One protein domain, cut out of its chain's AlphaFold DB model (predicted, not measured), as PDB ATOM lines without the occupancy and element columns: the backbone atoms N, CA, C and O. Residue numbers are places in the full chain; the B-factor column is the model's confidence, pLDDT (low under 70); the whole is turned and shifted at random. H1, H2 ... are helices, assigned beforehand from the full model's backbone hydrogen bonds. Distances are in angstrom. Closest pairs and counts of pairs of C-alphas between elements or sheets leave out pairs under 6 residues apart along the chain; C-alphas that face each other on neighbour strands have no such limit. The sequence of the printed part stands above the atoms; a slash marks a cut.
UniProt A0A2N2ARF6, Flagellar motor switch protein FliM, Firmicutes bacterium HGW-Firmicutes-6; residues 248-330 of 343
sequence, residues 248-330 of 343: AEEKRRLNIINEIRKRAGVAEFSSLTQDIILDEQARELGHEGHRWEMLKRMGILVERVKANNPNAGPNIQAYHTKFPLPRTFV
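Overview. This is residues 248 to 330 of the 343 residues of the protein "Flagellar motor switch protein FliM" of Firmicutes bacterium HGW-Firmicutes-6 (UniProt A0A2N2ARF6). A loose string of helices is spread out along one long axis: H1 lies across one end, H2 comes next, the short helices H3, H4 and H5 make a small cluster, and a tail ending in H6 sticks out at the far end with residues 323 to 330. Between H1 and H2 the chain folds back along H1. The printed part has 83 residues with six named helices, H1 to H6 in order, and no named strand; its class is all helix. It is loose, with a radius of gyration of the C-alphas of 16.3 A, and elongated, spanning 49 by 26 by 19 A.

Along the chain. Find C-alpha 248 at (0.763, 6.864, -17.890); from there H1, residues 248 to 264, runs 24.8 A to C-alpha 264 at (24.727, 10.268, -12.407). H2, residues 274 to 284, covers 15.5 A. Next come H3, residues 291 to 297, 10.0 A long, and H4, residues 301 to 308, 10.5 A long. H5 is residues 318 to 321, and H6, residues 327 to 330, ends at C-alpha 330, (8.249, 53.340, -0.950).

Arrangement. H1 and H2 are apart. H2 and H3 are close but not clearly touching, their closest C-alphas, Ala 282 and Arg 291, 7.3 A apart; they run opposite ways at a shallow tilt of 28 degrees. H3 and H4 only just touch, with 3 pairs of C-alphas within 8 A, and only at the corner, closest at Leu 295 and Leu 301, 4.6 A. H4 and H5 touch, the C-alphas of Val 302 and Ala 318 being closest at 6.4 A. H5 and H6 are apart. In H1, H2, H3 and H4 every O i to N i+4 pair is within hydrogen-bond range; H5 and H6 are too short for such a pair.

Size, cuts and confidence. The C-alphas of Ser 270 and Thr 328 are the two farthest apart, 51.5 A. The printed part has no cut, and no link is long. Mean pLDDT of the printed part is 84.7; look for values under 70 at residues 286 to 289.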
ATOM      1  N   ALA A 248      -0.238   6.809 -16.827       76.06
ATOM      2  CA  ALA A 248       0.763   6.864 -17.890       76.06
ATOM      3  C   ALA A 248       1.777   7.993 -17.643       76.06
ATOM      4  O   ALA A 248       2.985   7.797 -17.785       76.06
ATOM      5  N   GLU A 249       1.289   9.148 -17.204       73.44
ATOM      6  CA  GLU A 249       2.070  10.332 -16.867       73.44
ATOM      7  C   GLU A 249       2.937  10.103 -15.613       73.44
ATOM      8  O   GLU A 249       4.106  10.480 -15.609       73.44
ATOM      9  N   GLU A 250       2.432   9.423 -14.577       77.50
ATOM     10  CA  GLU A 250       3.221   9.021 -13.398       77.50
ATOM     11  C   GLU A 250       4.396   8.113 -13.780       77.50
ATOM     12  O   GLU A 250       5.536   8.373 -13.389       77.50
ATOM     13  N   LYS A 251       4.147   7.092 -14.612       81.94
ATOM     14  CA  LYS A 251       5.207   6.218 -15.138       81.94
ATOM     15  C   LYS A 251       6.211   6.996 -15.982       81.94
ATOM     16  O   LYS A 251       7.416   6.799 -15.848       81.94
ATOM     17  N   ARG A 252       5.735   7.910 -16.829       82.31
ATOM     18  CA  ARG A 252       6.590   8.766 -17.657       82.31
ATOM     19  C   ARG A 252       7.487   9.663 -16.804       82.31
ATOM     20  O   ARG A 252       8.684   9.736 -17.066       82.31
ATOM     21  N   ARG A 253       6.939  10.310 -15.771       84.00
ATOM     22  CA  ARG A 253       7.692  11.159 -14.831       84.00
ATOM     23  C   ARG A 253       8.763  10.364 -14.087       84.00
ATOM     24  O   ARG A 253       9.894  10.834 -13.985       84.00
ATOM     25  N   LEU A 254       8.428   9.155 -13.628       88.12
ATOM     26  CA  LEU A 254       9.374   8.258 -12.961       88.12
ATOM     27  C   LEU A 254      10.515   7.827 -13.896       88.12
ATOM     28  O   LEU A 254      11.677   7.818 -13.496       88.12
ATOM     29  N   ASN A 255      10.205   7.536 -15.161       87.38
ATOM     30  CA  ASN A 255      11.219   7.166 -16.147       87.38
ATOM     31  C   ASN A 255      12.193   8.317 -16.430       87.38
ATOM     32  O   ASN A 255      13.402   8.102 -16.429       87.38
ATOM     33  N   ILE A 256      11.686   9.542 -16.613       86.12
ATOM     34  CA  ILE A 256      12.521  10.719 -16.910       86.12
ATOM     35  C   ILE A 256      13.533  10.976 -15.787       86.12
ATOM     36  O   ILE A 256      14.718  11.159 -16.057       86.12
ATOM     37  N   ILE A 257      13.093  10.965 -14.525       85.06
ATOM     38  CA  ILE A 257      14.005  11.228 -13.404       85.06
ATOM     39  C   ILE A 257      15.025  10.095 -13.226       85.06
ATOM     40  O   ILE A 257      16.200  10.358 -12.970       85.06
ATOM     41  N   ASN A 258      14.623   8.836 -13.424       89.75
ATOM     42  CA  ASN A 258      15.533   7.697 -13.310       89.75
ATOM     43  C   ASN A 258      16.587   7.675 -14.428       89.75
ATOM     44  O   ASN A 258      17.725   7.287 -14.167       89.75
ATOM     45  N   GLU A 259      16.283   8.174 -15.631       86.69
ATOM     46  CA  GLU A 259      17.304   8.362 -16.671       86.69
ATOM     47  C   GLU A 259      18.416   9.325 -16.235       86.69
ATOM     48  O   GLU A 259      19.593   9.044 -16.468       86.69
ATOM     49  N   ILE A 260      18.066  10.437 -15.579       83.88
ATOM     50  CA  ILE A 260      19.045  11.404 -15.060       83.88
ATOM     51  C   ILE A 260      19.902  10.745 -13.971       83.88
ATOM     52  O   ILE A 260      21.132  10.809 -14.015       83.88
ATOM     53  N   ARG A 261      19.270  10.021 -13.042       86.50
ATOM     54  CA  ARG A 261      19.961   9.322 -11.943       86.50
ATOM     55  C   ARG A 261      20.897   8.227 -12.433       86.50
ATOM     56  O   ARG A 261      22.002   8.090 -11.912       86.50
ATOM     57  N   LYS A 262      20.496   7.500 -13.478       88.69
ATOM     58  CA  LYS A 262      21.331   6.493 -14.136       88.69
ATOM     59  C   LYS A 262      22.584   7.116 -14.749       88.69
ATOM     60  O   LYS A 262      23.663   6.549 -14.605       88.69
ATOM     61  N   ARG A 263      22.471   8.293 -15.380       84.38
ATOM     62  CA  ARG A 263      23.637   9.048 -15.884       84.38
ATOM     63  C   ARG A 263      24.555   9.505 -14.749       84.38
ATOM     64  O   ARG A 263      25.768   9.495 -14.921       84.38
ATOM     65  N   ALA A 264      23.986   9.859 -13.599       82.19
ATOM     66  CA  ALA A 264      24.727  10.268 -12.407       82.19
ATOM     67  C   ALA A 264      25.289   9.093 -11.572       82.19
ATOM     68  O   ALA A 264      26.023   9.330 -10.615       82.19
ATOM     69  N   GLY A 265      24.958   7.837 -11.901       86.50
ATOM     70  CA  GLY A 265      25.407   6.652 -11.160       86.50
ATOM     71  C   GLY A 265      24.731   6.450  -9.795       86.50
ATOM     72  O   GLY A 265      25.319   5.831  -8.911       86.50
ATOM     73  N   VAL A 266      23.512   6.969  -9.603       85.94
ATOM     74  CA  VAL A 266      22.763   6.909  -8.333       85.94
ATOM     75  C   VAL A 266      21.557   5.964  -8.457       85.94
ATOM     76  O   VAL A 266      20.980   5.825  -9.532       85.94
ATOM     77  N   ALA A 267      21.158   5.318  -7.354       88.69
ATOM     78  CA  ALA A 267      20.042   4.365  -7.313       88.69
ATOM     79  C   ALA A 267      18.704   4.971  -7.779       88.69
ATOM     80  O   ALA A 267      18.365   6.090  -7.394       88.69
ATOM     81  N   GLU A 268      17.935   4.211  -8.559       88.56
ATOM     82  CA  GLU A 268      16.626   4.601  -9.100       88.56
ATOM     83  C   GLU A 268      15.545   4.735  -8.014       88.56
ATOM     84  O   GLU A 268      15.596   4.086  -6.968       88.56
ATOM     85  N   PHE A 269      14.542   5.573  -8.274       88.69
ATOM     86  CA  PHE A 269      13.358   5.694  -7.428       88.69
ATOM     87  C   PHE A 269      12.259   4.716  -7.858       88.69
ATOM     88  O   PHE A 269      12.024   4.514  -9.050       88.69
ATOM     89  N   SER A 270      11.545   4.161  -6.876       86.25
ATOM     90  CA  SER A 270      10.355   3.318  -7.079       86.25
ATOM     91  C   SER A 270       9.049   4.116  -7.131       86.25
ATOM     92  O   SER A 270       8.052   3.648  -7.673       86.25
ATOM     93  N   SER A 271       9.046   5.323  -6.567       86.06
ATOM     94  CA  SER A 271       7.930   6.266  -6.595       86.06
ATOM     95  C   SER A 271       8.466   7.691  -6.503       86.06
ATOM     96  O   SER A 271       9.555   7.914  -5.971       86.06
ATOM     97  N   LEU A 272       7.717   8.651  -7.043       84.50
ATOM     98  CA  LEU A 272       8.108  10.055  -7.052       84.50
ATOM     99  C   LEU A 272       7.225  10.838  -6.079       84.50
ATOM    100  O   LEU A 272       6.035  11.018  -6.325       84.50
ATOM    101  N   THR A 273       7.809  11.310  -4.982       86.75
ATOM    102  CA  THR A 273       7.144  12.216  -4.041       86.75
ATOM    103  C   THR A 273       7.635  13.643  -4.242       86.75
ATOM    104  O   THR A 273       8.706  13.889  -4.803       86.75
ATOM    105  N   GLN A 274       6.853  14.607  -3.763       83.69
ATOM    106  CA  GLN A 274       7.230  16.017  -3.807       83.69
ATOM    107  C   GLN A 274       8.579  16.274  -3.117       83.69
ATOM    108  O   GLN A 274       9.389  17.039  -3.633       83.69
ATOM    109  N   ASP A 275       8.852  15.595  -2.001       84.19
ATOM    110  CA  ASP A 275      10.123  15.714  -1.283       84.19
ATOM    111  C   ASP A 275      11.314  15.253  -2.119       84.19
ATOM    112  O   ASP A 275      12.333  15.937  -2.150       84.19
ATOM    113  N   ILE A 276      11.158  14.149  -2.855       85.94
ATOM    114  CA  ILE A 276      12.193  13.638  -3.758       85.94
ATOM    115  C   ILE A 276      12.530  14.674  -4.836       85.94
ATOM    116  O   ILE A 276      13.704  14.922  -5.105       85.94
ATOM    117  N   ILE A 277      11.516  15.311  -5.430       85.06
ATOM    118  CA  ILE A 277      11.719  16.346  -6.456       85.06
ATOM    119  C   ILE A 277      12.450  17.555  -5.860       85.06
ATOM    120  O   ILE A 277      13.405  18.059  -6.448       85.06
ATOM    121  N   LEU A 278      12.015  18.014  -4.683       84.50
ATOM    122  CA  LEU A 278      12.595  19.175  -4.005       84.50
ATOM    123  C   LEU A 278      14.043  18.955  -3.565       84.50
ATOM    124  O   LEU A 278      14.812  19.924  -3.511       84.50
ATOM    125  N   ASP A 279      14.387  17.716  -3.224       83.25
ATOM    126  CA  ASP A 279      15.734  17.319  -2.835       83.25
ATOM    127  C   ASP A 279      16.642  17.147  -4.049       83.25
ATOM    128  O   ASP A 279      17.775  17.625  -4.009       83.25
ATOM    129  N   GLU A 280      16.162  16.568  -5.154       80.56
ATOM    130  CA  GLU A 280      16.974  16.506  -6.373       80.56
ATOM    131  C   GLU A 280      17.206  17.879  -6.992       80.56
ATOM    132  O   GLU A 280      18.343  18.227  -7.300       80.56
ATOM    133  N   GLN A 281      16.195  18.747  -7.030       79.38
ATOM    134  CA  GLN A 281      16.420  20.134  -7.438       79.38
ATOM    135  C   GLN A 281      17.342  20.896  -6.477       79.38
ATOM    136  O   GLN A 281      18.022  21.829  -6.898       79.38
ATOM    137  N   ALA A 282      17.397  20.521  -5.190       78.25
ATOM    138  CA  ALA A 282      18.372  21.096  -4.261       78.25
ATOM    139  C   ALA A 282      19.812  20.725  -4.634       78.25
ATOM    140  O   ALA A 282      20.714  21.538  -4.441       78.25
ATOM    141  N   ARG A 283      20.015  19.494  -5.118       76.75
ATOM    142  CA  ARG A 283      21.319  18.951  -5.505       76.75
ATOM    143  C   ARG A 283      21.773  19.486  -6.855       76.75
ATOM    144  O   ARG A 283      22.933  19.854  -6.982       76.75
ATOM    145  N   GLU A 284      20.863  19.558  -7.822       71.25
ATOM    146  CA  GLU A 284      21.160  20.048  -9.171       71.25
ATOM    147  C   GLU A 284      21.393  21.562  -9.201       71.25
ATOM    148  O   GLU A 284      22.384  22.016  -9.758       71.25
ATOM    149  N   LEU A 285      20.513  22.345  -8.568       70.00
ATOM    150  CA  LEU A 285      20.494  23.812  -8.680       70.00
ATOM    151  C   LEU A 285      21.052  24.503  -7.428       70.00
ATOM    152  O   LEU A 285      20.733  25.661  -7.124       70.00
ATOM    153  N   GLY A 286      21.845  23.780  -6.638       61.50
ATOM    154  CA  GLY A 286      22.483  24.325  -5.452       61.50
ATOM    155  C   GLY A 286      23.380  25.499  -5.839       61.50
ATOM    156  O   GLY A 286      24.428  25.277  -6.427       61.50
ATOM    157  N   HIS A 287      23.007  26.714  -5.421       58.22
ATOM    158  CA  HIS A 287      23.656  28.016  -5.703       58.22
ATOM    159  C   HIS A 287      23.140  28.796  -6.924       58.22
ATOM    160  O   HIS A 287      23.595  29.915  -7.143       58.22
ATOM    161  N   GLU A 288      22.117  28.320  -7.640       65.69
ATOM    162  CA  GLU A 288      21.551  29.054  -8.789       65.69
ATOM    163  C   GLU A 288      20.474  30.095  -8.412       65.69
ATOM    164  O   GLU A 288      19.790  30.642  -9.266       65.69
ATOM    165  N   GLY A 289      20.270  30.382  -7.120       64.88
ATOM    166  CA  GLY A 289      19.351  31.436  -6.651       64.88
ATOM    167  C   GLY A 289      17.845  31.133  -6.778       64.88
ATOM    168  O   GLY A 289      17.041  31.706  -6.045       64.88
ATOM    169  N   HIS A 290      17.442  30.167  -7.604       76.69
ATOM    170  CA  HIS A 290      16.031  29.862  -7.893       76.69
ATOM    171  C   HIS A 290      15.275  29.109  -6.781       76.69
ATOM    172  O   HIS A 290      14.041  29.053  -6.770       76.69
ATOM    173  N   ARG A 291      15.985  28.546  -5.794       82.94
ATOM    174  CA  ARG A 291      15.376  27.731  -4.725       82.94
ATOM    175  C   ARG A 291      14.401  28.520  -3.846       82.94
ATOM    176  O   ARG A 291      13.378  27.977  -3.432       82.94
ATOM    177  N   TRP A 292      14.705  29.786  -3.557       84.44
ATOM    178  CA  TRP A 292      13.850  30.624  -2.713       84.44
ATOM    179  C   TRP A 292      12.489  30.884  -3.375       84.44
ATOM    180  O   TRP A 292      11.450  30.707  -2.737       84.44
ATOM    181  N   GLU A 293      12.484  31.217  -4.669       85.62
ATOM    182  CA  GLU A 293      11.263  31.501  -5.432       85.62
ATOM    183  C   GLU A 293      10.342  30.284  -5.518       85.62
ATOM    184  O   GLU A 293       9.126  30.400  -5.346       85.62
ATOM    185  N   MET A 294      10.924  29.106  -5.746       85.00
ATOM    186  CA  MET A 294      10.183  27.854  -5.824       85.00
ATOM    187  C   MET A 294       9.518  27.503  -4.491       85.00
ATOM    188  O   MET A 294       8.305  27.296  -4.440       85.00
ATOM    189  N   LEU A 295      10.292  27.468  -3.401       88.56
ATOM    190  CA  LEU A 295       9.765  27.111  -2.083       88.56
ATOM    191  C   LEU A 295       8.708  28.114  -1.606       88.56
ATOM    192  O   LEU A 295       7.728  27.725  -0.968       88.56
ATOM    193  N   LYS A 296       8.875  29.397  -1.952       88.25
ATOM    194  CA  LYS A 296       7.872  30.441  -1.725       88.25
ATOM    195  C   LYS A 296       6.584  30.159  -2.496       88.25
ATOM    196  O   LYS A 296       5.512  30.210  -1.902       88.25
ATOM    197  N   ARG A 297       6.669  29.857  -3.797       87.62
ATOM    198  CA  ARG A 297       5.498  29.569  -4.647       87.62
ATOM    199  C   ARG A 297       4.714  28.356  -4.149       87.62
ATOM    200  O   ARG A 297       3.495  28.335  -4.254       87.62
ATOM    201  N   MET A 298       5.417  27.375  -3.593       86.69
ATOM    202  CA  MET A 298       4.828  26.168  -3.015       86.69
ATOM    203  C   MET A 298       4.341  26.351  -1.568       86.69
ATOM    204  O   MET A 298       3.782  25.421  -1.004       86.69
ATOM    205  N   GLY A 299       4.560  27.518  -0.951       89.38
ATOM    206  CA  GLY A 299       4.106  27.820   0.412       89.38
ATOM    207  C   GLY A 299       4.892  27.130   1.537       89.38
ATOM    208  O   GLY A 299       4.544  27.289   2.700       89.38
ATOM    209  N   ILE A 300       5.971  26.412   1.220       91.25
ATOM    210  CA  ILE A 300       6.726  25.562   2.164       91.25
ATOM    211  C   ILE A 300       8.097  26.140   2.547       91.25
ATOM    212  O   ILE A 300       8.917  25.460   3.161       91.25
ATOM    213  N   LEU A 301       8.382  27.395   2.179       89.62
ATOM    214  CA  LEU A 301       9.685  28.038   2.385       89.62
ATOM    215  C   LEU A 301      10.173  27.971   3.834       89.62
ATOM    216  O   LEU A 301      11.270  27.481   4.086       89.62
ATOM    217  N   VAL A 302       9.379  28.467   4.781       89.62
ATOM    218  CA  VAL A 302       9.815  28.607   6.179       89.62
ATOM    219  C   VAL A 302      10.025  27.237   6.816       89.62
ATOM    220  O   VAL A 302      11.061  27.006   7.434       89.62
ATOM    221  N   GLU A 303       9.077  26.319   6.622       90.50
ATOM    222  CA  GLU A 303       9.146  24.949   7.135       90.50
ATOM    223  C   GLU A 303      10.374  24.210   6.588       90.50
ATOM    224  O   GLU A 303      11.204  23.714   7.352       90.50
ATOM    225  N   ARG A 304      10.554  24.212   5.260       88.62
ATOM    226  CA  ARG A 304      11.644  23.484   4.602       88.62
ATOM    227  C   ARG A 304      13.016  24.061   4.943       88.62
ATOM    228  O   ARG A 304      13.960  23.288   5.104       88.62
ATOM    229  N   VAL A 305      13.143  25.389   5.045       88.50
ATOM    230  CA  VAL A 305      14.408  26.061   5.398       88.50
ATOM    231  C   VAL A 305      14.760  25.827   6.865       88.50
ATOM    232  O   VAL A 305      15.918  25.530   7.144       88.50
ATOM    233  N   LYS A 306      13.793  25.886   7.789       89.62
ATOM    234  CA  LYS A 306      14.034  25.552   9.204       89.62
ATOM    235  C   LYS A 306      14.512  24.115   9.383       89.62
ATOM    236  O   LYS A 306      15.430  23.885  10.159       89.62
ATOM    237  N   ALA A 307      13.916  23.175   8.653       88.50
ATOM    238  CA  ALA A 307      14.260  21.762   8.761       88.50
ATOM    239  C   ALA A 307      15.614  21.408   8.118       88.50
ATOM    240  O   ALA A 307      16.343  20.584   8.658       88.50
ATOM    241  N   ASN A 308      15.958  22.015   6.973       85.75
ATOM    242  CA  ASN A 308      17.046  21.515   6.118       85.75
ATOM    243  C   ASN A 308      18.200  22.503   5.877       85.75
ATOM    244  O   ASN A 308      19.157  22.148   5.191       85.75
ATOM    245  N   ASN A 309      18.134  23.743   6.380       84.94
ATOM    246  CA  ASN A 309      19.204  24.728   6.204       84.94
ATOM    247  C   ASN A 309      19.790  25.153   7.564       84.94
ATOM    248  O   ASN A 309      19.196  25.995   8.238       84.94
ATOM    249  N   PRO A 310      20.973  24.644   7.956       86.25
ATOM    250  CA  PRO A 310      21.563  24.956   9.258       86.25
ATOM    251  C   PRO A 310      21.962  26.433   9.411       86.25
ATOM    252  O   PRO A 310      21.971  26.948  10.525       86.25
ATOM    253  N   ASN A 311      22.242  27.137   8.308       84.94
ATOM    254  CA  ASN A 311      22.694  28.531   8.337       84.94
ATOM    255  C   ASN A 311      21.522  29.524   8.369       84.94
ATOM    256  O   ASN A 311      21.545  30.503   9.112       84.94
ATOM    257  N   ALA A 312      20.493  29.289   7.548       85.62
ATOM    258  CA  ALA A 312      19.341  30.188   7.436       85.62
ATOM    259  C   ALA A 312      18.176  29.803   8.364       85.62
ATOM    260  O   ALA A 312      17.358  30.658   8.699       85.62
ATOM    261  N   GLY A 313      18.097  28.542   8.792       88.56
ATOM    262  CA  GLY A 313      17.031  28.010   9.643       88.56
ATOM    263  C   GLY A 313      16.826  28.771  10.960       88.56
ATOM    264  O   GLY A 313      15.680  29.108  11.258       88.56
ATOM    265  N   PRO A 314      17.889  29.125  11.714       92.62
ATOM    266  CA  PRO A 314      17.751  29.890  12.958       92.62
ATOM    267  C   PRO A 314      17.166  31.296  12.764       92.62
ATOM    268  O   PRO A 314      16.522  31.828  13.662       92.62
ATOM    269  N   ASN A 315      17.377  31.891  11.587       89.81
ATOM    270  CA  ASN A 315      17.053  33.292  11.322       89.81
ATOM    271  C   ASN A 315      15.789  33.471  10.471       89.81
ATOM    272  O   ASN A 315      15.297  34.592  10.353       89.81
ATOM    273  N   ILE A 316      15.253  32.413   9.847       91.06
ATOM    274  CA  ILE A 316      14.109  32.554   8.945       91.06
ATOM    275  C   ILE A 316      12.783  32.739   9.694       91.06
ATOM    276  O   ILE A 316      12.385  31.925  10.529       91.06
ATOM    277  N   GLN A 317      12.070  33.806   9.339       90.25
ATOM    278  CA  GLN A 317      10.780  34.187   9.903       90.25
ATOM    279  C   GLN A 317       9.669  34.113   8.851       90.25
ATOM    280  O   GLN A 317       9.935  34.053   7.650       90.25
ATOM    281  N   ALA A 318       8.410  34.136   9.297       88.81
ATOM    282  CA  ALA A 318       7.240  34.033   8.418       88.81
ATOM    283  C   ALA A 318       7.197  35.126   7.330       88.81
ATOM    284  O   ALA A 318       6.837  34.861   6.179       88.81
ATOM    285  N   TYR A 319       7.635  36.339   7.672       88.12
ATOM    286  CA  TYR A 319       7.636  37.483   6.762       88.12
ATOM    287  C   TYR A 319       8.735  37.431   5.684       88.12
ATOM    288  O   TYR A 319       8.607  38.096   4.660       88.12
ATOM    289  N   HIS A 320       9.749  36.561   5.818       90.06
ATOM    290  CA  HIS A 320      10.810  36.365   4.809       90.06
ATOM    291  C   HIS A 320      10.329  35.687   3.514       90.06
ATOM    292  O   HIS A 320      11.115  35.414   2.604       90.06
ATOM    293  N   THR A 321       9.030  35.402   3.411       88.50
ATOM    294  CA  THR A 321       8.371  35.042   2.151       88.50
ATOM    295  C   THR A 321       8.316  36.223   1.178       88.50
ATOM    296  O   THR A 321       8.225  36.022  -0.033       88.50
ATOM    297  N   LYS A 322       8.406  37.465   1.657       88.75
ATOM    298  CA  LYS A 322       8.534  38.673   0.832       88.75
ATOM    299  C   LYS A 322       9.902  39.297   1.083       88.75
ATOM    300  O   LYS A 322      10.413  39.195   2.184       88.75
ATOM    301  N   PHE A 323      10.496  39.919   0.069       88.25
ATOM    302  CA  PHE A 323      11.689  40.743   0.279       88.25
ATOM    303  C   PHE A 323      11.281  42.143   0.759       88.25
ATOM    304  O   PHE A 323      10.164  42.573   0.452       88.25
ATOM    305  N   PRO A 324      12.152  42.864   1.485       91.12
ATOM    306  CA  PRO A 324      11.901  44.262   1.807       91.12
ATOM    307  C   PRO A 324      11.783  45.082   0.517       91.12
ATOM    308  O   PRO A 324      12.534  44.873  -0.439       91.12
ATOM    309  N   LEU A 325      10.831  46.012   0.487       89.69
ATOM    310  CA  LEU A 325      10.705  46.973  -0.600       89.69
ATOM    311  C   LEU A 325      11.873  47.967  -0.529       89.69
ATOM    312  O   LEU A 325      12.168  48.466   0.563       89.69
ATOM    313  N   PRO A 326      12.532  48.281  -1.660       91.75
ATOM    314  CA  PRO A 326      13.530  49.340  -1.702       91.75
ATOM    315  C   PRO A 326      12.938  50.665  -1.225       91.75
ATOM    316  O   PRO A 326      11.851  51.051  -1.652       91.75
ATOM    317  N   ARG A 327      13.677  51.392  -0.383       86.56
ATOM    318  CA  ARG A 327      13.204  52.656   0.202       86.56
ATOM    319  C   ARG A 327      12.799  53.682  -0.858       86.56
ATOM    320  O   ARG A 327      11.738  54.275  -0.765       86.56
ATOM    321  N   THR A 328      13.570  53.767  -1.942       92.06
ATOM    322  CA  THR A 328      13.260  54.619  -3.100       92.06
ATOM    323  C   THR A 328      11.890  54.328  -3.715       92.06
ATOM    324  O   THR A 328      11.224  55.247  -4.176       92.06
ATOM    325  N   PHE A 329      11.448  53.068  -3.725       90.19
ATOM    326  CA  PHE A 329      10.137  52.687  -4.244       90.19
ATOM    327  C   PHE A 329       9.011  53.112  -3.297       90.19
ATOM    328  O   PHE A 329       8.000  53.645  -3.754       90.19
ATOM    329  N   VAL A 330       9.200  52.915  -1.990       89.69
ATOM    330  CA  VAL A 330       8.249  53.340  -0.950       89.69
ATOM    331  C   VAL A 330       8.075  54.859  -0.980       89.69
ATOM    332  O   VAL A 330       6.946  55.337  -1.072       89.69
TER     333      VAL A 330